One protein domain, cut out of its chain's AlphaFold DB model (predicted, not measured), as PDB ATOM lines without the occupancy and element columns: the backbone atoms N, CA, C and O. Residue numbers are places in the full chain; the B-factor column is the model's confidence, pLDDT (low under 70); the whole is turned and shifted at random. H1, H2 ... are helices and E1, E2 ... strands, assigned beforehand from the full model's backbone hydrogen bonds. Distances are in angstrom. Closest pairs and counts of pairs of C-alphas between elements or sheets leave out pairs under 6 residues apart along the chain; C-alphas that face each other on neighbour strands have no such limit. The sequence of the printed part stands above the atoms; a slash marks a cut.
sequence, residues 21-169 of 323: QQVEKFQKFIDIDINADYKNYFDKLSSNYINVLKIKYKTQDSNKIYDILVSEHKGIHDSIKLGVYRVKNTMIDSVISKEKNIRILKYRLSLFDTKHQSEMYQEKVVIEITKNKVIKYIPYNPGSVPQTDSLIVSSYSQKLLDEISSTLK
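AT A GLANCE: This is residues 21 to 169 of the 323 residues of an uncharacterized protein of Flavobacterium sp. T13(2019) (UniProt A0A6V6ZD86). Picture one long, strongly twisted sheet of four strands, E1 to E4, with helices gathered along it: H7 packs on one face over E2 and E3, with H6 next to it near E4. The helices H2 to H5 make an arch that goes from H2 and H3 beside E4 to H5 near the beginning of E1, with H4 bridging clear of the sheet, and H1 reaches the sheet only with its last residues. The printed part has 149 residues, with seven named helices and four named strands in the order H1 H2 H3 H4 H5 E1 E2 E3 E4 H6 H7. The sheet's order is E1 E2 E3 E4, all antiparallel, and the class is mixed, helices and strands. The whole is compact, with a radius of gyration of the C-alphas of 16.1 A, and its C-alphas span 46 by 35 by 29 A.

IN THESE COORDINATES: Find C-alpha 21 at (16.655, -65.162, 20.775); from there H1 runs over residues 21 to 29. Next come H2, residues 38 to 43, and H3, residues 47 to 56, 14.3 A long from first to last C-alpha. H4 follows at residues 62 to 72, 15.6 A long, and H5 at residues 74 to 81. Look for C-alpha 85 at (23.462, -59.083, 34.362), where E1 begins; it covers residues 85 to 96 in 33.5 A. E2, residues 102 to 113, is 35.3 A long, and E3, residues 118 to 131, is the longest strand at 41.3 A. E4, residues 134 to 140, measures 19.5 A. Then come H6, residues 147 to 155, and H7, residues 158 to 168, 15.3 A long, ending at C-alpha 168, (19.553, -39.850, 18.363).

HOW THE PARTS SIT: Begin with the sheet, a meander, each strand the antiparallel neighbour of the one before. In the hairpin E1 and E2, at 160 degrees, look at N 88 and O 110, 2.9 A apart and within hydrogen-bond range. In the hairpin E2 and E3, at 158 degrees, N 107 and O 124 are within that range at 2.9 A. In the hairpin E3 and E4, at 140 degrees, N 129 and O 136 are within it at 2.8 A. H3, H6 and H7 are on one face of this sheet, an arrangement of two layers. H7 lies over E2 and E3 at a height over the sheet of 9.3 A; its closest C-alphas to E2 are those of Ile 164 and Ile 104, 6.7 A apart. H6 and H7 touch at a steep tilt of 48 degrees, closest at the C-alphas of Ile 152 and Leu 161, 7.3 A. H3 and H6 touch at a shallow tilt of 29 degrees, opposite ways, closest at the C-alphas of Asn 48 and Leu 151, 6.9 A. H4 is not on the sheet; it only just touches H3, with 3 pairs of C-alphas within 8 A, the closest being those of Leu 53 and Ile 65, 7.1 A. H2 and H4 also only just touch, with 3 such pairs, closest at the C-alphas of Tyr 38 and Tyr 66, 7.0 A. H5 is on the sheet but over none of its strands; its closest C-alphas to E1 are those of Ile 80 and Arg 86, 6.0 A. H1 only grazes the sheet with residues 26 to 29, and H2 with residues 41 to 43. In each of the seven helices every O i to N i+4 pair is within hydrogen-bond range.

THE WHOLE: The two C-alphas farthest apart are those of His 116 and Asn 132, 48.0 A. The printed part has no cut and no long link. The mean pLDDT of the printed part is 77.4; look for values under 70 at residues 21 to 38 and 141 to 149, among others, and note that H1 has a mean of 51.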
ATOM      1  N   GLN A  21      17.485 -65.190  19.560       43.44
ATOM      2  CA  GLN A  21      16.655 -65.162  20.775       43.44
ATOM      3  C   GLN A  21      17.313 -64.401  21.932       43.44
ATOM      4  O   GLN A  21      16.611 -63.805  22.740       43.44
ATOM      5  N   GLN A  22      18.642 -64.431  22.035       46.94
ATOM      6  CA  GLN A  22      19.376 -63.631  23.008       46.94
ATOM      7  C   GLN A  22      19.302 -62.160  22.626       46.94
ATOM      8  O   GLN A  22      18.994 -61.379  23.499       46.94
ATOM      9  N   VAL A  23      19.433 -61.781  21.351       45.97
ATOM     10  CA  VAL A  23      19.271 -60.384  20.890       45.97
ATOM     11  C   VAL A  23      17.877 -59.827  21.183       45.97
ATOM     12  O   VAL A  23      17.759 -58.727  21.711       45.97
ATOM     13  N   GLU A  24      16.816 -60.586  20.891       53.03
ATOM     14  CA  GLU A  24      15.441 -60.188  21.232       53.03
ATOM     15  C   GLU A  24      15.229 -60.106  22.750       53.03
ATOM     16  O   GLU A  24      14.574 -59.184  23.237       53.03
ATOM     17  N   LYS A  25      15.807 -61.033  23.525       52.41
ATOM     18  CA  LYS A  25      15.814 -60.941  24.991       52.41
ATOM     19  C   LYS A  25      16.623 -59.728  25.464       52.41
ATOM     20  O   LYS A  25      16.147 -59.019  26.338       52.41
ATOM     21  N   PHE A  26      17.779 -59.447  24.867       53.75
ATOM     22  CA  PHE A  26      18.696 -58.346  25.179       53.75
ATOM     23  C   PHE A  26      18.063 -56.986  24.909       53.75
ATOM     24  O   PHE A  26      18.164 -56.098  25.748       53.75
ATOM     25  N   GLN A  27      17.318 -56.837  23.814       53.41
ATOM     26  CA  GLN A  27      16.502 -55.642  23.586       53.41
ATOM     27  C   GLN A  27      15.509 -55.418  24.734       53.41
ATOM     28  O   GLN A  27      15.404 -54.301  25.226       53.41
ATOM     29  N   LYS A  28      14.865 -56.482  25.237       55.34
ATOM     30  CA  LYS A  28      13.980 -56.391  26.411       55.34
ATOM     31  C   LYS A  28      14.733 -56.076  27.710       55.34
ATOM     32  O   LYS A  28      14.167 -55.398  28.560       55.34
ATOM     33  N   PHE A  29      15.981 -56.537  27.876       52.09
ATOM     34  CA  PHE A  29      16.811 -56.213  29.053       52.09
ATOM     35  C   PHE A  29      17.068 -54.717  29.185       52.09
ATOM     36  O   PHE A  29      17.184 -54.196  30.291       52.09
ATOM     37  N   ILE A  30      17.141 -54.027  28.054       49.16
ATOM     38  CA  ILE A  30      17.595 -52.651  28.004       49.16
ATOM     39  C   ILE A  30      16.473 -51.645  28.360       49.16
ATOM     40  O   ILE A  30      16.727 -50.463  28.587       49.16
ATOM     41  N   ASP A  31      15.215 -52.079  28.458       56.38
ATOM     42  CA  ASP A  31      14.061 -51.250  28.863       56.38
ATOM     43  C   ASP A  31      13.785 -51.230  30.383       56.38
ATOM     44  O   ASP A  31      12.799 -50.635  30.815       56.38
ATOM     45  N   ILE A  32      14.626 -51.855  31.213       58.94
ATOM     46  CA  ILE A  32      14.292 -52.147  32.616       58.94
ATOM     47  C   ILE A  32      15.130 -51.326  33.599       58.94
ATOM     48  O   ILE A  32      16.357 -51.322  33.545       58.94
ATOM     49  N   ASP A  33      14.451 -50.700  34.562       60.25
ATOM     50  CA  ASP A  33      15.046 -50.143  35.776       60.25
ATOM     51  C   ASP A  33      14.536 -50.933  36.992       60.25
ATOM     52  O   ASP A  33      13.366 -50.854  37.364       60.25
ATOM     53  N   ILE A  34      15.424 -51.725  37.598       57.31
ATOM     54  CA  ILE A  34      15.094 -52.609  38.727       57.31
ATOM     55  C   ILE A  34      14.774 -51.870  40.027       57.31
ATOM     56  O   ILE A  34      14.156 -52.449  40.921       57.31
ATOM     57  N   ASN A  35      15.201 -50.612  40.131       58.41
ATOM     58  CA  ASN A  35      15.010 -49.768  41.303       58.41
ATOM     59  C   ASN A  35      13.981 -48.663  41.036       58.41
ATOM     60  O   ASN A  35      13.704 -47.862  41.932       58.41
ATOM     61  N   ALA A  36      13.413 -48.603  39.825       62.19
ATOM     62  CA  ALA A  36      12.375 -47.641  39.508       62.19
ATOM     63  C   ALA A  36      11.117 -47.941  40.318       62.19
ATOM     64  O   ALA A  36      10.496 -48.999  40.206       62.19
ATOM     65  N   ASP A  37      10.680 -46.940  41.071       69.50
ATOM     66  CA  ASP A  37       9.290 -46.846  41.477       69.50
ATOM     67  C   ASP A  37       8.448 -46.601  40.216       69.50
ATOM     68  O   ASP A  37       8.259 -45.466  39.775       69.50
ATOM     69  N   TYR A  38       7.983 -47.687  39.594       68.88
ATOM     70  CA  TYR A  38       7.216 -47.633  38.351       68.88
ATOM     71  C   TYR A  38       5.907 -46.850  38.492       68.88
ATOM     72  O   TYR A  38       5.422 -46.319  37.495       68.88
ATOM     73  N   LYS A  39       5.349 -46.731  39.704       72.06
ATOM     74  CA  LYS A  39       4.162 -45.908  39.954       72.06
ATOM     75  C   LYS A  39       4.519 -44.426  39.876       72.06
ATOM     76  O   LYS A  39       3.922 -43.694  39.094       72.06
ATOM     77  N   ASN A  40       5.562 -44.005  40.587       77.88
ATOM     78  CA  ASN A  40       6.085 -42.638  40.503       77.88
ATOM     79  C   ASN A  40       6.588 -42.295  39.088       77.88
ATOM     80  O   ASN A  40       6.366 -41.194  38.585       77.88
ATOM     81  N   TYR A  41       7.231 -43.246  38.405       75.38
ATOM     82  CA  TYR A  41       7.609 -43.101  37.001       75.38
ATOM     83  C   TYR A  41       6.380 -42.874  36.113       75.38
ATOM     84  O   TYR A  41       6.364 -41.918  35.339       75.38
ATOM     85  N   PHE A  42       5.339 -43.700  36.262       79.31
ATOM     86  CA  PHE A  42       4.092 -43.577  35.508       79.31
ATOM     87  C   PHE A  42       3.419 -42.219  35.735       79.31
ATOM     88  O   PHE A  42       3.026 -41.559  34.773       79.31
ATOM     89  N   ASP A  43       3.379 -41.741  36.978       83.31
ATOM     90  CA  ASP A  43       2.819 -40.431  37.330       83.31
ATOM     91  C   ASP A  43       3.594 -39.262  36.701       83.31
ATOM     92  O   ASP A  43       3.047 -38.171  36.510       83.31
ATOM     93  N   LYS A  44       4.861 -39.466  36.327       85.81
ATOM     94  CA  LYS A  44       5.683 -38.480  35.611       85.81
ATOM     95  C   LYS A  44       5.554 -38.566  34.086       85.81
ATOM     96  O   LYS A  44       6.057 -37.679  33.397       85.81
ATOM     97  N   LEU A  45       4.860 -39.560  33.531       85.38
ATOM     98  CA  LEU A  45       4.617 -39.645  32.089       85.38
ATOM     99  C   LEU A  45       3.618 -38.575  31.631       85.38
ATOM    100  O   LEU A  45       2.706 -38.173  32.360       85.38
ATOM    101  N   SER A  46       3.782 -38.095  30.399       84.38
ATOM    102  CA  SER A  46       2.787 -37.215  29.783       84.38
ATOM    103  C   SER A  46       1.463 -37.956  29.551       84.38
ATOM    104  O   SER A  46       1.451 -39.149  29.231       84.38
ATOM    105  N   SER A  47       0.346 -37.231  29.616       83.50
ATOM    106  CA  SER A  47      -0.985 -37.793  29.348       83.50
ATOM    107  C   SER A  47      -1.093 -38.430  27.958       83.50
ATOM    108  O   SER A  47      -1.739 -39.464  27.801       83.50
ATOM    109  N   ASN A  48      -0.416 -37.857  26.957       79.62
ATOM    110  CA  ASN A  48      -0.394 -38.384  25.592       79.62
ATOM    111  C   ASN A  48       0.217 -39.788  25.541       79.62
ATOM    112  O   ASN A  48      -0.338 -40.692  24.922       79.62
ATOM    113  N   TYR A  49       1.338 -39.980  26.236       81.19
ATOM    114  CA  TYR A  49       2.014 -41.272  26.281       81.19
ATOM    115  C   TYR A  49       1.219 -42.305  27.093       81.19
ATOM    116  O   TYR A  49       1.070 -43.447  26.660       81.19
ATOM    117  N   ILE A  50       0.619 -41.894  28.216       81.69
ATOM    118  CA  ILE A  50      -0.276 -42.751  29.014       81.69
ATOM    119  C   ILE A  50      -1.435 -43.286  28.161       81.69
ATOM    120  O   ILE A  50      -1.761 -44.470  28.237       81.69
ATOM    121  N   ASN A  51      -2.035 -42.450  27.312       80.12
ATOM    122  CA  ASN A  51      -3.110 -42.883  26.417       80.12
ATOM    123  C   ASN A  51      -2.648 -43.944  25.408       80.12
ATOM    124  O   ASN A  51      -3.398 -44.874  25.119       80.12
ATOM    125  N   VAL A  52      -1.407 -43.875  24.919       79.44
ATOM    126  CA  VAL A  52      -0.852 -44.932  24.057       79.44
ATOM    127  C   VAL A  52      -0.640 -46.231  24.815       79.44
ATOM    128  O   VAL A  52      -0.979 -47.286  24.286       79.44
ATOM    129  N   LEU A  53      -0.164 -46.181  26.061       79.12
ATOM    130  CA  LEU A  53      -0.069 -47.387  26.887       79.12
ATOM    131  C   LEU A  53      -1.452 -48.024  27.094       79.12
ATOM    132  O   LEU A  53      -1.597 -49.234  26.931       79.12
ATOM    133  N   LYS A  54      -2.483 -47.213  27.354       83.44
ATOM    134  CA  LYS A  54      -3.878 -47.673  27.469       83.44
ATOM    135  C   LYS A  54      -4.375 -48.372  26.204       83.44
ATOM    136  O   LYS A  54      -4.973 -49.442  26.291       83.44
ATOM    137  N   ILE A  55      -4.099 -47.803  25.028       81.38
ATOM    138  CA  ILE A  55      -4.469 -48.398  23.734       81.38
ATOM    139  C   ILE A  55      -3.695 -49.700  23.494       81.38
ATOM    140  O   ILE A  55      -4.308 -50.725  23.196       81.38
ATOM    141  N   LYS A  56      -2.366 -49.681  23.667       78.81
ATOM    142  CA  LYS A  56      -1.478 -50.840  23.473       78.81
ATOM    143  C   LYS A  56      -1.924 -52.032  24.319       78.81
ATOM    144  O   LYS A  56      -2.017 -53.144  23.806       78.81
ATOM    145  N   TYR A  57      -2.233 -51.788  25.590       81.44
ATOM    146  CA  TYR A  57      -2.635 -52.819  26.548       81.44
ATOM    147  C   TYR A  57      -4.155 -53.013  26.645       81.44
ATOM    148  O   TYR A  57      -4.618 -53.790  27.477       81.44
ATOM    149  N   LYS A  58      -4.936 -52.336  25.791       86.00
ATOM    150  CA  LYS A  58      -6.404 -52.428  25.719       86.00
ATOM    151  C   LYS A  58      -7.086 -52.293  27.090       86.00
ATOM    152  O   LYS A  58      -8.024 -53.023  27.404       86.00
ATOM    153  N   THR A  59      -6.620 -51.356  27.911       84.25
ATOM    154  CA  THR A  59      -7.145 -51.105  29.263       84.25
ATOM    155  C   THR A  59      -7.238 -49.610  29.540       84.25
ATOM    156  O   THR A  59      -6.395 -48.836  29.100       84.25
ATOM    157  N   GLN A  60      -8.260 -49.192  30.288       85.19
ATOM    158  CA  GLN A  60      -8.368 -47.824  30.819       85.19
ATOM    159  C   GLN A  60      -7.821 -47.702  32.248       85.19
ATOM    160  O   GLN A  60      -7.591 -46.590  32.723       85.19
ATOM    161  N   ASP A  61      -7.596 -48.840  32.907       85.19
ATOM    162  CA  ASP A  61      -7.087 -48.944  34.270       85.19
ATOM    163  C   ASP A  61      -5.556 -48.855  34.276       85.19
ATOM    164  O   ASP A  61      -4.867 -49.742  33.763       85.19
ATOM    165  N   SER A  62      -5.034 -47.775  34.859       77.88
ATOM    166  CA  SER A  62      -3.597 -47.510  34.963       77.88
ATOM    167  C   SER A  62      -2.859 -48.521  35.843       77.88
ATOM    168  O   SER A  62      -1.694 -48.807  35.572       77.88
ATOM    169  N   ASN A  63      -3.514 -49.109  36.851       80.19
ATOM    170  CA  ASN A  63      -2.871 -50.105  37.716       80.19
ATOM    171  C   ASN A  63      -2.598 -51.397  36.940       80.19
ATOM    172  O   ASN A  63      -1.513 -51.960  37.038       80.19
ATOM    173  N   LYS A  64      -3.524 -51.798  36.056       81.50
ATOM    174  CA  LYS A  64      -3.301 -52.940  35.154       81.50
ATOM    175  C   LYS A  64      -2.133 -52.715  34.199       81.50
ATOM    176  O   LYS A  64      -1.429 -53.663  33.877       81.50
ATOM    177  N   ILE A  65      -1.911 -51.479  33.744       76.38
ATOM    178  CA  ILE A  65      -0.750 -51.155  32.898       76.38
ATOM    179  C   ILE A  65       0.546 -51.375  33.679       76.38
ATOM    180  O   ILE A  65       1.470 -51.991  33.155       76.38
ATOM    181  N   TYR A  66       0.599 -50.914  34.932       72.56
ATOM    182  CA  TYR A  66       1.733 -51.150  35.825       72.56
ATOM    183  C   TYR A  66       2.005 -52.652  36.010       72.56
ATOM    184  O   TYR A  66       3.133 -53.093  35.793       72.56
ATOM    185  N   ASP A  67       0.977 -53.447  36.320       74.69
ATOM    186  CA  ASP A  67       1.131 -54.888  36.551       74.69
ATOM    187  C   ASP A  67       1.625 -55.623  35.295       74.69
ATOM    188  O   ASP A  67       2.475 -56.515  35.372       74.69
ATOM    189  N   ILE A  68       1.132 -55.229  34.116       75.06
ATOM    190  CA  ILE A  68       1.588 -55.778  32.833       75.06
ATOM    191  C   ILE A  68       3.063 -55.433  32.604       75.06
ATOM    192  O   ILE A  68       3.849 -56.332  32.322       75.06
ATOM    193  N   LEU A  69       3.466 -54.172  32.793       70.94
ATOM    194  CA  LEU A  69       4.864 -53.760  32.629       70.94
ATOM    195  C   LEU A  69       5.795 -54.538  33.568       70.94
ATOM    196  O   LEU A  69       6.830 -55.040  33.141       70.94
ATOM    197  N   VAL A  70       5.427 -54.702  34.839       69.88
ATOM    198  CA  VAL A  70       6.247 -55.460  35.797       69.88
ATOM    199  C   VAL A  70       6.312 -56.947  35.423       69.88
ATOM    200  O   VAL A  70       7.388 -57.551  35.444       69.88
ATOM    201  N   SER A  71       5.182 -57.552  35.053       73.12
ATOM    202  CA  SER A  71       5.101 -58.987  34.751       73.12
ATOM    203  C   SER A  71       5.789 -59.385  33.440       73.12
ATOM    204  O   SER A  71       6.478 -60.408  33.422       73.12
ATOM    205  N   GLU A  72       5.708 -58.565  32.384       70.38
ATOM    206  CA  GLU A  72       6.413 -58.777  31.104       70.38
ATOM    207  C   GLU A  72       7.942 -58.837  31.278       70.38
ATOM    208  O   GLU A  72       8.648 -59.450  30.470       70.38
ATOM    209  N   HIS A  73       8.454 -58.243  32.357       68.44
ATOM    210  CA  HIS A  73       9.880 -58.089  32.623       68.44
ATOM    211  C   HIS A  73      10.389 -58.917  33.814       68.44
ATOM    212  O   HIS A  73      11.583 -58.873  34.114       68.44
ATOM    213  N   LYS A  74       9.541 -59.725  34.467       71.31
ATOM    214  CA  LYS A  74       9.888 -60.453  35.705       71.31
ATOM    215  C   LYS A  74      11.156 -61.309  35.592       71.31
ATOM    216  O   LYS A  74      12.077 -61.142  36.381       71.31
ATOM    217  N   GLY A  75      11.250 -62.173  34.577       68.94
ATOM    218  CA  GLY A  75      12.424 -63.044  34.405       68.94
ATOM    219  C   GLY A  75      13.734 -62.275  34.178       68.94
ATOM    220  O   GLY A  75      14.820 -62.764  34.495       68.94
ATOM    221  N   ILE A  76      13.639 -61.050  33.660       69.44
ATOM    222  CA  ILE A  76      14.785 -60.160  33.500       69.44
ATOM    223  C   ILE A  76      15.153 -59.509  34.835       69.44
ATOM    224  O   ILE A  76      16.323 -59.542  35.212       69.44
ATOM    225  N   HIS A  77      14.170 -58.962  35.557       71.12
ATOM    226  CA  HIS A  77      14.362 -58.425  36.908       71.12
ATOM    227  C   HIS A  77      15.070 -59.438  37.808       71.12
ATOM    228  O   HIS A  77      16.043 -59.094  38.474       71.12
ATOM    229  N   ASP A  78      14.633 -60.695  37.762       77.69
ATOM    230  CA  ASP A  78      15.239 -61.783  38.527       77.69
ATOM    231  C   ASP A  78      16.700 -62.015  38.109       77.69
ATOM    232  O   ASP A  78      17.576 -62.116  38.964       77.69
ATOM    233  N   SER A  79      17.003 -62.008  36.807       77.31
ATOM    234  CA  SER A  79      18.377 -62.183  36.309       77.31
ATOM    235  C   SER A  79      19.319 -61.046  36.735       77.31
ATOM    236  O   SER A  79      20.488 -61.294  37.028       77.31
ATOM    237  N   ILE A  80      18.824 -59.805  36.797       73.94
ATOM    238  CA  ILE A  80      19.600 -58.655  37.287       73.94
ATOM    239  C   ILE A  80      19.798 -58.758  38.805       73.94
ATOM    240  O   ILE A  80      20.915 -58.588  39.291       73.94
ATOM    241  N   LYS A  81      18.747 -59.093  39.565       79.44
ATOM    242  CA  LYS A  81      18.826 -59.285  41.027       79.44
ATOM    243  C   LYS A  81      19.790 -60.399  41.422       79.44
ATOM    244  O   LYS A  81      20.508 -60.260  42.405       79.44
ATOM    245  N   LEU A  82      19.828 -61.479  40.645       83.75
ATOM    246  CA  LEU A  82      20.766 -62.592  40.822       83.75
ATOM    247  C   LEU A  82      22.201 -62.248  40.387       83.75
ATOM    248  O   LEU A  82      23.088 -63.088  40.507       83.75
ATOM    249  N   GLY A  83      22.442 -61.042  39.865       79.88
ATOM    250  CA  GLY A  83      23.764 -60.583  39.448       79.88
ATOM    251  C   GLY A  83      24.260 -61.182  38.134       79.88
ATOM    252  O   GLY A  83      25.402 -60.933  37.769       79.88
ATOM    253  N   VAL A  84      23.422 -61.925  37.399       82.88
ATOM    254  CA  VAL A  84      23.781 -62.477  36.081       82.88
ATOM    255  C   VAL A  84      24.088 -61.338  35.112       82.88
ATOM    256  O   VAL A  84      25.104 -61.364  34.416       82.88
ATOM    257  N   TYR A  85      23.257 -60.296  35.141       77.44
ATOM    258  CA  TYR A  85      23.462 -59.083  34.362       77.44
ATOM    259  C   TYR A  85      23.570 -57.855  35.258       77.44
ATOM    260  O   TYR A  85      22.863 -57.738  36.260       77.44
ATOM    261  N   ARG A  86      24.404 -56.901  34.852       81.19
ATOM    262  CA  ARG A  86      24.444 -55.551  35.429       81.19
ATOM    263  C   ARG A  86      23.919 -54.552  34.411       81.19
ATOM    264  O   ARG A  86      24.287 -54.613  33.245       81.19
ATOM    265  N   VAL A  87      23.083 -53.622  34.857       78.44
ATOM    266  CA  VAL A  87      22.533 -52.547  34.021       78.44
ATOM    267  C   VAL A  87      23.072 -51.210  34.514       78.44
ATOM    268  O   VAL A  87      23.116 -50.970  35.720       78.44
ATOM    269  N   LYS A  88      23.464 -50.328  33.592       83.19
ATOM    270  CA  LYS A  88      23.881 -48.954  33.893       83.19
ATOM    271  C   LYS A  88      23.156 -47.976  32.981       83.19
ATOM    272  O   LYS A  88      23.250 -48.080  31.765       83.19
ATOM    273  N   ASN A  89      22.510 -46.980  33.577       81.06
ATOM    274  CA  ASN A  89      21.909 -45.853  32.870       81.06
ATOM    275  C   ASN A  89      22.794 -44.617  32.999       81.06
ATOM    276  O   ASN A  89      23.138 -44.221  34.110       81.06
ATOM    277  N   THR A  90      23.147 -43.993  31.878       87.44
ATOM    278  CA  THR A  90      23.949 -42.761  31.855       87.44
ATOM    279  C   THR A  90      23.298 -41.749  30.924       87.44
ATOM    280  O   THR A  90      23.011 -42.070  29.773       87.44
ATOM    281  N   MET A  91      23.057 -40.522  31.390       89.12
ATOM    282  CA  MET A  91      22.699 -39.418  30.494       89.12
ATOM    283  C   MET A  91      23.945 -39.041  29.690       89.12
ATOM    284  O   MET A  91      24.976 -38.739  30.282       89.12
ATOM    285  N   ILE A  92      23.858 -39.096  28.362       90.31
ATOM    286  CA  ILE A  92      24.995 -38.838  27.465       90.31
ATOM    287  C   ILE A  92      24.880 -37.507  26.726       90.31
ATOM    288  O   ILE A  92      25.898 -36.961  26.316       90.31
ATOM    289  N   ASP A  93      23.667 -36.976  26.563       90.75
ATOM    290  CA  ASP A  93      23.450 -35.666  25.951       90.75
ATOM    291  C   ASP A  93      22.128 -35.043  26.425       90.75
ATOM    292  O   ASP A  93      21.199 -35.744  26.843       90.75
ATOM    293  N   SER A  94      22.034 -33.719  26.355       93.00
ATOM    294  CA  SER A  94      20.840 -32.949  26.694       93.00
ATOM    295  C   SER A  94      20.752 -31.714  25.804       93.00
ATOM    296  O   SER A  94      21.546 -30.784  25.938       93.00
ATOM    297  N   VAL A  95      19.714 -31.647  24.976       93.31
ATOM    298  CA  VAL A  95      19.483 -30.542  24.041       93.31
ATOM    299  C   VAL A  95      18.236 -29.771  24.455       93.31
ATOM    300  O   VAL A  95      17.158 -30.343  24.609       93.31
ATOM    301  N   ILE A  96      18.362 -28.454  24.629       93.69
ATOM    302  CA  ILE A  96      17.196 -27.576  24.782       93.69
ATOM    303  C   ILE A  96      16.567 -27.409  23.398       93.69
ATOM    304  O   ILE A  96      17.235 -26.960  22.464       93.69
ATOM    305  N   SER A  97      15.299 -27.789  23.261       91.81
ATOM    306  CA  SER A  97      14.588 -27.679  21.989       91.81
ATOM    307  C   SER A  97      14.338 -26.216  21.632       91.81
ATOM    308  O   SER A  97      14.226 -25.344  22.499       91.81
ATOM    309  N   LYS A  98      14.193 -25.937  20.333       87.81
ATOM    310  CA  LYS A  98      13.698 -24.633  19.869       87.81
ATOM    311  C   LYS A  98      12.216 -24.435  20.204       87.81
ATOM    312  O   LYS A  98      11.735 -23.303  20.162       87.81
ATOM    313  N   GLU A  99      11.489 -25.506  20.512       87.38
ATOM    314  CA  GLU A  99      10.138 -25.427  21.056       87.38
ATOM    315  C   GLU A  99      10.157 -25.123  22.558       87.38
ATOM    316  O   GLU A  99      10.953 -25.663  23.330       87.38
ATOM    317  N   LYS A 100       9.268 -24.218  22.985       85.38
ATOM    318  CA  LYS A 100       9.265 -23.714  24.361       85.38
ATOM    319  C   LYS A 100       9.003 -24.833  25.363       85.38
ATOM    320  O   LYS A 100       8.040 -25.583  25.238       85.38
ATOM    321  N   ASN A 101       9.795 -24.816  26.432       88.44
ATOM    322  CA  ASN A 101       9.688 -25.713  27.578       88.44
ATOM    323  C   ASN A 101       9.923 -27.197  27.267       88.44
ATOM    324  O   ASN A 101       9.418 -28.055  27.995       88.44
ATOM    325  N   ILE A 102      10.674 -27.495  26.208       91.19
ATOM    326  CA  ILE A 102      11.021 -28.860  25.826       91.19
ATOM    327  C   ILE A 102      12.534 -29.049  25.905       91.19
ATOM    328  O   ILE A 102      13.314 -28.234  25.407       91.19
ATOM    329  N   ARG A 103      12.949 -30.156  26.516       94.00
ATOM    330  CA  ARG A 103      14.335 -30.618  26.552       94.00
ATOM    331  C   ARG A 103      14.389 -32.065  26.081       94.00
ATOM    332  O   ARG A 103      13.604 -32.900  26.516       94.00
ATOM    333  N   ILE A 104      15.303 -32.359  25.172       93.00
ATOM    334  CA  ILE A 104      15.538 -33.696  24.633       93.00
ATOM    335  C   ILE A 104      16.704 -34.287  25.416       93.00
ATOM    336  O   ILE A 104      17.810 -33.753  25.382       93.00
ATOM    337  N   LEU A 105      16.452 -35.373  26.135       91.69
ATOM    338  CA  LEU A 105      17.439 -36.044  26.971       91.69
ATOM    339  C   LEU A 105      17.837 -37.359  26.328       91.69
ATOM    340  O   LEU A 105      16.987 -38.228  26.128       91.69
ATOM    341  N   LYS A 106      19.121 -37.513  26.021       91.19
ATOM    342  CA  LYS A 106      19.672 -38.740  25.460       91.19
ATOM    343  C   LYS A 106      20.332 -39.556  26.561       91.19
ATOM    344  O   LYS A 106      21.223 -39.073  27.262       91.19
ATOM    345  N   TYR A 107      19.923 -40.810  26.682       87.38
ATOM    346  CA  TYR A 107      20.460 -41.749  27.657       87.38
ATOM    347  C   TYR A 107      21.072 -42.949  26.955       87.38
ATOM    348  O   TYR A 107      20.536 -43.442  25.966       87.38
ATOM    349  N   ARG A 108      22.177 -43.443  27.501       87.50
ATOM    350  CA  ARG A 108      22.753 -44.742  27.184       87.50
ATOM    351  C   ARG A 108      22.383 -45.702  28.301       87.50
ATOM    352  O   ARG A 108      22.754 -45.466  29.453       87.50
ATOM    353  N   LEU A 109      21.672 -46.770  27.956       83.31
ATOM    354  CA  LEU A 109      21.516 -47.907  28.849       83.31
ATOM    355  C   LEU A 109      22.471 -49.011  28.402       83.31
ATOM    356  O   LEU A 109      22.292 -49.580  27.325       83.31
ATOM    357  N   SER A 110      23.480 -49.277  29.227       84.25
ATOM    358  CA  SER A 110      24.435 -50.372  29.068       84.25
ATOM    359  C   SER A 110      23.971 -51.596  29.848       84.25
ATOM    360  O   SER A 110      23.470 -51.489  30.970       84.25
ATOM    361  N   LEU A 111      24.200 -52.762  29.266       79.56
ATOM    362  CA  LEU A 111      24.004 -54.065  29.867       79.56
ATOM    363  C   LEU A 111      25.325 -54.827  29.809       79.56
ATOM    364  O   LEU A 111      25.916 -54.963  28.741       79.56
ATOM    365  N   PHE A 112      25.735 -55.356  30.954       79.69
ATOM    366  CA  PHE A 112      26.947 -56.143  31.112       79.69
ATOM    367  C   PHE A 112      26.577 -57.569  31.507       79.69
ATOM    368  O   PHE A 112      25.908 -57.780  32.526       79.69
ATOM    369  N   ASP A 113      27.022 -58.544  30.723       77.38
ATOM    370  CA  ASP A 113      26.986 -59.956  31.088       77.38
ATOM    371  C   ASP A 113      28.187 -60.264  31.982       77.38
ATOM    372  O   ASP A 113      29.338 -60.226  31.547       77.38
ATOM    373  N   THR A 114      27.928 -60.557  33.256       75.31
ATOM    374  CA  THR A 114      29.004 -60.790  34.233       75.31
ATOM    375  C   THR A 114      29.760 -62.088  33.983       75.31
ATOM    376  O   THR A 114      30.940 -62.181  34.315       75.31
ATOM    377  N   LYS A 115      29.105 -63.086  33.383       72.56
ATOM    378  CA  LYS A 115      29.691 -64.401  33.121       72.56
ATOM    379  C   LYS A 115      30.579 -64.374  31.885       72.56
ATOM    380  O   LYS A 115      31.603 -65.050  31.857       72.56
ATOM    381  N   HIS A 116      30.155 -63.638  30.863       64.12
ATOM    382  CA  HIS A 116      30.824 -63.600  29.564       64.12
ATOM    383  C   HIS A 116      31.643 -62.330  29.326       64.12
ATOM    384  O   HIS A 116      32.275 -62.225  28.280       64.12
ATOM    385  N   GLN A 117      31.644 -61.394  30.284       68.88
ATOM    386  CA  GLN A 117      32.348 -60.110  30.206       68.88
ATOM    387  C   GLN A 117      32.040 -59.339  28.912       68.88
ATOM    388  O   GLN A 117      32.894 -58.659  28.354       68.88
ATOM    389  N   SER A 118      30.806 -59.455  28.421       68.94
ATOM    390  CA  SER A 118      30.348 -58.747  27.230       68.94
ATOM    391  C   SER A 118      29.486 -57.548  27.615       68.94
ATOM    392  O   SER A 118      28.734 -57.585  28.594       68.94
ATOM    393  N   GLU A 119      29.605 -56.473  26.839       79.62
ATOM    394  CA  GLU A 119      28.790 -55.267  26.979       79.62
ATOM    395  C   GLU A 119      27.967 -55.043  25.710       79.62
ATOM    396  O   GLU A 119      28.418 -55.272  24.587       79.62
ATOM    397  N   MET A 120      26.746 -54.553  25.891       82.25
ATOM    398  CA  MET A 120      25.956 -53.918  24.842       82.25
ATOM    399  C   MET A 120      25.309 -52.665  25.407       82.25
ATOM    400  O   MET A 120      25.000 -52.610  26.596       82.25
ATOM    401  N   TYR A 121      25.023 -51.683  24.560       85.06
ATOM    402  CA  TYR A 121      24.247 -50.528  24.992       85.06
ATOM    403  C   TYR A 121      23.247 -50.070  23.943       85.06
ATOM    404  O   TYR A 121      23.459 -50.221  22.739       85.06
ATOM    405  N   GLN A 122      22.155 -49.469  24.403       83.62
ATOM    406  CA  GLN A 122      21.201 -48.786  23.539       83.62
ATOM    407  C   GLN A 122      21.113 -47.317  23.909       83.62
ATOM    408  O   GLN A 122      21.022 -46.956  25.085       83.62
ATOM    409  N   GLU A 123      21.100 -46.475  22.886       87.44
ATOM    410  CA  GLU A 123      20.837 -45.054  23.050       87.44
ATOM    411  C   GLU A 123      19.345 -44.775  22.882       87.44
ATOM    412  O   GLU A 123      18.715 -45.191  21.905       87.44
ATOM    413  N   LYS A 124      18.786 -44.069  23.860       84.44
ATOM    414  CA  LYS A 124      17.368 -43.737  23.971       84.44
ATOM    415  C   LYS A 124      17.184 -42.246  24.128       84.44
ATOM    416  O   LYS A 124      18.079 -41.562  24.628       84.44
ATOM    417  N   VAL A 125      16.007 -41.753  23.764       87.75
ATOM    418  CA  VAL A 125      15.617 -40.372  24.043       87.75
ATOM    419  C   VAL A 125      14.401 -40.332  24.953       87.75
ATOM    420  O   VAL A 125      13.478 -41.136  24.850       87.75
ATOM    421  N   VAL A 126      14.397 -39.363  25.857       87.75
ATOM    422  CA  VAL A 126      13.222 -38.956  26.614       87.75
ATOM    423  C   VAL A 126      13.026 -37.466  26.390       87.75
ATOM    424  O   VAL A 126      13.944 -36.671  26.576       87.75
ATOM    425  N   ILE A 127      11.821 -37.084  25.991       88.38
ATOM    426  CA  ILE A 127      11.429 -35.686  25.866       88.38
ATOM    427  C   ILE A 127      10.908 -35.243  27.227       88.38
ATOM    428  O   ILE A 127       9.925 -35.781  27.734       88.38
ATOM    429  N   GLU A 128      11.579 -34.275  27.825       90.81
ATOM    430  CA  GLU A 128      11.155 -33.597  29.038       90.81
ATOM    431  C   GLU A 128      10.357 -32.348  28.659       90.81
ATOM    432  O   GLU A 128      10.842 -31.483  27.931       90.81
ATOM    433  N   ILE A 129       9.125 -32.253  29.153       88.56
ATOM    434  CA  ILE A 129       8.224 -31.122  28.931       88.56
ATOM    435  C   ILE A 129       7.951 -30.457  30.269       88.56
ATOM    436  O   ILE A 129       7.479 -31.099  31.208       88.56
ATOM    437  N   THR A 130       8.189 -29.154  30.337       89.06
ATOM    438  CA  THR A 130       7.862 -28.347  31.513       89.06
ATOM    439  C   THR A 130       6.611 -27.522  31.238       89.06
ATOM    440  O   THR A 130       6.607 -26.615  30.411       89.06
ATOM    441  N   LYS A 131       5.512 -27.793  31.939       80.31
ATOM    442  CA  LYS A 131       4.275 -27.006  31.816       80.31
ATOM    443  C   LYS A 131       3.767 -26.647  33.200       80.31
ATOM    444  O   LYS A 131       3.608 -27.520  34.043       80.31
ATOM    445  N   ASN A 132       3.510 -25.361  33.441       80.94
ATOM    446  CA  ASN A 132       2.987 -24.862  34.720       80.94
ATOM    447  C   ASN A 132       3.806 -25.342  35.939       80.94
ATOM    448  O   ASN A 132       3.234 -25.764  36.938       80.94
ATOM    449  N   LYS A 133       5.146 -25.302  35.844       80.75
ATOM    450  CA  LYS A 133       6.102 -25.799  36.862       80.75
ATOM    451  C   LYS A 133       6.066 -27.315  37.126       80.75
ATOM    452  O   LYS A 133       6.752 -27.784  38.028       80.75
ATOM    453  N   VAL A 134       5.318 -28.089  36.340       84.50
ATOM    454  CA  VAL A 134       5.296 -29.555  36.401       84.50
ATOM    455  C   VAL A 134       6.122 -30.118  35.249       84.50
ATOM    456  O   VAL A 134       5.944 -29.715  34.098       84.50
ATOM    457  N   ILE A 135       7.008 -31.061  35.565       89.06
ATOM    458  CA  ILE A 135       7.835 -31.772  34.587       89.06
ATOM    459  C   ILE A 135       7.150 -33.089  34.221       89.06
ATOM    460  O   ILE A 135       6.727 -33.841  35.102       89.06
ATOM    461  N   LYS A 136       7.035 -33.360  32.920       87.12
ATOM    462  CA  LYS A 136       6.494 -34.605  32.368       87.12
ATOM    463  C   LYS A 136       7.427 -35.178  31.312       87.12
ATOM    464  O   LYS A 136       8.126 -34.429  30.636       87.12
ATOM    465  N   TYR A 137       7.390 -36.495  31.141       86.56
ATOM    466  CA  TYR A 137       8.273 -37.212  30.223       86.56
ATOM    467  C   TYR A 137       7.512 -37.927  29.104       86.56
ATOM    468  O   TYR A 137       6.422 -38.469  29.312       86.56
ATOM    469  N   ILE A 138       8.112 -37.957  27.913       85.69
ATOM    470  CA  ILE A 138       7.702 -38.791  26.778       85.69
ATOM    471  C   ILE A 138       8.908 -39.626  26.346       85.69
ATOM    472  O   ILE A 138       9.826 -39.083  25.728       85.69
ATOM    473  N   PRO A 139       8.941 -40.930  26.668       81.19
ATOM    474  CA  PRO A 139       9.940 -41.839  26.123       81.19
ATOM    475  C   PRO A 139       9.824 -41.918  24.599       81.19
ATOM    476  O   PRO A 139       8.720 -42.034  24.063       81.19
ATOM    477  N   TYR A 140      10.956 -41.878  23.904       78.25
ATOM    478  CA  TYR A 140      11.023 -41.901  22.450       78.25
ATOM    479  C   TYR A 140      12.157 -42.800  21.953       78.25
ATOM    480  O   TYR A 140      13.332 -42.525  22.193       78.25
ATOM    481  N   ASN A 141      11.799 -43.846  21.202       69.75
ATOM    482  CA  ASN A 141      12.740 -44.756  20.551       69.75
ATOM    483  C   ASN A 141      12.242 -45.125  19.141       69.75
ATOM    484  O   ASN A 141      11.169 -45.738  19.030       69.75
ATOM    485  N   PRO A 142      13.014 -44.838  18.076       61.62
ATOM    486  CA  PRO A 142      12.632 -45.164  16.705       61.62
ATOM    487  C   PRO A 142      12.322 -46.653  16.537       61.62
ATOM    488  O   PRO A 142      13.067 -47.511  17.010       61.62
ATOM    489  N   GLY A 143      11.219 -46.965  15.856       56.41
ATOM    490  CA  GLY A 143      10.856 -48.336  15.474       56.41
ATOM    491  C   GLY A 143      10.280 -49.222  16.586       56.41
ATOM    492  O   GLY A 143       9.784 -50.301  16.278       56.41
ATOM    493  N   SER A 144      10.290 -48.784  17.849       55.59
ATOM    494  CA  SER A 144       9.671 -49.530  18.960       55.59
ATOM    495  C   SER A 144       8.159 -49.296  19.053       55.59
ATOM    496  O   SER A 144       7.394 -50.220  19.324       55.59
ATOM    497  N   VAL A 145       7.722 -48.061  18.788       59.00
ATOM    498  CA  VAL A 145       6.316 -47.644  18.813       59.00
ATOM    499  C   VAL A 145       6.122 -46.540  17.761       59.00
ATOM    500  O   VAL A 145       6.207 -45.359  18.104       59.00
ATOM    501  N   PRO A 146       5.844 -46.892  16.488       53.28
ATOM    502  CA  PRO A 146       5.585 -45.924  15.410       53.28
ATOM    503  C   PRO A 146       4.470 -44.918  15.742       53.28
ATOM    504  O   PRO A 146       4.423 -43.812  15.217       53.28
ATOM    505  N   GLN A 147       3.576 -45.281  16.667       61.00
ATOM    506  CA  GLN A 147       2.494 -44.419  17.140       61.00
ATOM    507  C   GLN A 147       3.008 -43.191  17.916       61.00
ATOM    508  O   GLN A 147       2.330 -42.166  17.941       61.00
ATOM    509  N   THR A 148       4.212 -43.240  18.498       68.50
ATOM    510  CA  THR A 148       4.776 -42.114  19.268       68.50
ATOM    511  C   THR A 148       5.105 -40.919  18.374       68.50
ATOM    512  O   THR A 148       4.886 -39.785  18.791       68.50
ATOM    513  N   ASP A 149       5.538 -41.153  17.129       68.69
ATOM    514  CA  ASP A 149       5.793 -40.086  16.151       68.69
ATOM    515  C   ASP A 149       4.514 -39.288  15.878       68.69
ATOM    516  O   ASP A 149       4.501 -38.063  15.989       68.69
ATOM    517  N   SER A 150       3.404 -39.987  15.611       71.38
ATOM    518  CA  SER A 150       2.106 -39.352  15.352       71.38
ATOM    519  C   SER A 150       1.594 -38.530  16.541       71.38
ATOM    520  O   SER A 150       1.029 -37.454  16.350       71.38
ATOM    521  N   LEU A 151       1.853 -38.977  17.776       68.69
ATOM    522  CA  LEU A 151       1.534 -38.195  18.971       68.69
ATOM    523  C   LEU A 151       2.369 -36.925  19.057       68.69
ATOM    524  O   LEU A 151       1.836 -35.871  19.406       68.69
ATOM    525  N   ILE A 152       3.669 -37.031  18.775       74.12
ATOM    526  CA  ILE A 152       4.557 -35.880  18.828       74.12
ATOM    527  C   ILE A 152       4.092 -34.861  17.801       74.12
ATOM    528  O   ILE A 152       3.861 -33.736  18.200       74.12
ATOM    529  N   VAL A 153       3.805 -35.254  16.559       72.38
ATOM    530  CA  VAL A 153       3.278 -34.333  15.529       72.38
ATOM    531  C   VAL A 153       1.909 -33.749  15.902       72.38
ATOM    532  O   VAL A 153       1.605 -32.611  15.557       72.38
ATOM    533  N   SER A 154       1.065 -34.498  16.622       76.12
ATOM    534  CA  SER A 154      -0.246 -33.988  17.057       76.12
ATOM    535  C   SER A 154      -0.155 -32.893  18.127       76.12
ATOM    536  O   SER A 154      -1.070 -32.086  18.262       76.12
ATOM    537  N   SER A 155       0.919 -32.894  18.923       75.69
ATOM    538  CA  SER A 155       1.080 -32.021  20.098       75.69
ATOM    539  C   SER A 155       2.264 -31.053  20.000       75.69
ATOM    540  O   SER A 155       2.324 -30.097  20.767       75.69
ATOM    541  N   TYR A 156       3.184 -31.303  19.071       79.56
ATOM    542  CA  TYR A 156       4.454 -30.621  18.822       79.56
ATOM    543  C   TYR A 156       4.736 -30.622  17.315       79.56
ATOM    544  O   TYR A 156       4.078 -31.319  16.545       79.56
ATOM    545  N   SER A 157       5.705 -29.838  16.854       83.19
ATOM    546  CA  SER A 157       5.946 -29.712  15.416       83.19
ATOM    547  C   SER A 157       6.836 -30.827  14.856       83.19
ATOM    548  O   SER A 157       7.613 -31.464  15.567       83.19
ATOM    549  N   GLN A 158       6.795 -31.006  13.531       84.69
ATOM    550  CA  GLN A 158       7.742 -31.868  12.810       84.69
ATOM    551  C   GLN A 158       9.207 -31.497  13.103       84.69
ATOM    552  O   GLN A 158      10.074 -32.363  13.164       84.69
ATOM    553  N   LYS A 159       9.481 -30.217  13.376       87.19
ATOM    554  CA  LYS A 159      10.815 -29.738  13.741       87.19
ATOM    555  C   LYS A 159      11.329 -30.385  15.031       87.19
ATOM    556  O   LYS A 159      12.525 -30.644  15.122       87.19
ATOM    557  N   LEU A 160      10.458 -30.688  16.002       87.25
ATOM    558  CA  LEU A 160      10.857 -31.421  17.205       87.25
ATOM    559  C   LEU A 160      11.266 -32.862  16.871       87.25
ATOM    560  O   LEU A 160      12.259 -33.346  17.407       87.25
ATOM    561  N   LEU A 161      10.557 -33.541  15.960       85.06
ATOM    562  CA  LEU A 161      10.963 -34.871  15.487       85.06
ATOM    563  C   LEU A 161      12.323 -34.841  14.787       85.06
ATOM    564  O   LEU A 161      13.131 -35.752  14.983       85.06
ATOM    565  N   ASP A 162      12.601 -33.794  14.016       87.38
ATOM    566  CA  ASP A 162      13.897 -33.621  13.360       87.38
ATOM    567  C   ASP A 162      15.014 -33.375  14.394       87.38
ATOM    568  O   ASP A 162      16.097 -33.959  14.292       87.38
ATOM    569  N   GLU A 163      14.746 -32.578  15.437       90.38
ATOM    570  CA  GLU A 163      15.664 -32.353  16.565       90.38
ATOM    571  C   GLU A 163      15.942 -33.648  17.345       90.38
ATOM    572  O   GLU A 163      17.102 -33.965  17.633       90.38
ATOM    573  N   ILE A 164      14.907 -34.443  17.630       87.75
ATOM    574  CA  ILE A 164      15.035 -35.757  18.276       87.75
ATOM    575  C   ILE A 164      15.851 -36.706  17.400       87.75
ATOM    576  O   ILE A 164      16.798 -37.331  17.880       87.75
ATOM    577  N   SER A 165      15.524 -36.788  16.111       85.00
ATOM    578  CA  SER A 165      16.218 -37.647  15.150       85.00
ATOM    579  C   SER A 165      17.689 -37.271  15.023       85.00
ATOM    580  O   SER A 165      18.543 -38.150  14.942       85.00
ATOM    581  N   SER A 166      18.001 -35.973  15.039       86.94
ATOM    582  CA  SER A 166      19.375 -35.474  15.055       86.94
ATOM    583  C   SER A 166      20.105 -35.873  16.337       86.94
ATOM    584  O   SER A 166      21.210 -36.402  16.265       86.94
ATOM    585  N   THR A 167      19.466 -35.701  17.497       88.19
ATOM    586  CA  THR A 167      20.028 -36.057  18.813       88.19
ATOM    587  C   THR A 167      20.284 -37.566  18.932       88.19
ATOM    588  O   THR A 167      21.291 -38.003  19.488       88.19
ATOM    589  N   LEU A 168      19.409 -38.394  18.360       84.56
ATOM    590  CA  LEU A 168      19.553 -39.850  18.363       84.56
ATOM    591  C   LEU A 168      20.712 -40.362  17.513       84.56
ATOM    592  O   LEU A 168      21.147 -41.493  17.727       84.56
ATOM    593  N   LYS A 169      21.226 -39.572  16.563       85.00
ATOM    594  CA  LYS A 169      22.370 -40.009  15.761       85.00
ATOM    595  C   LYS A 169      23.552 -40.293  16.681       85.00
ATOM    596  O   LYS A 169      23.851 -39.541  17.608       85.00
TER     597      LYS A 169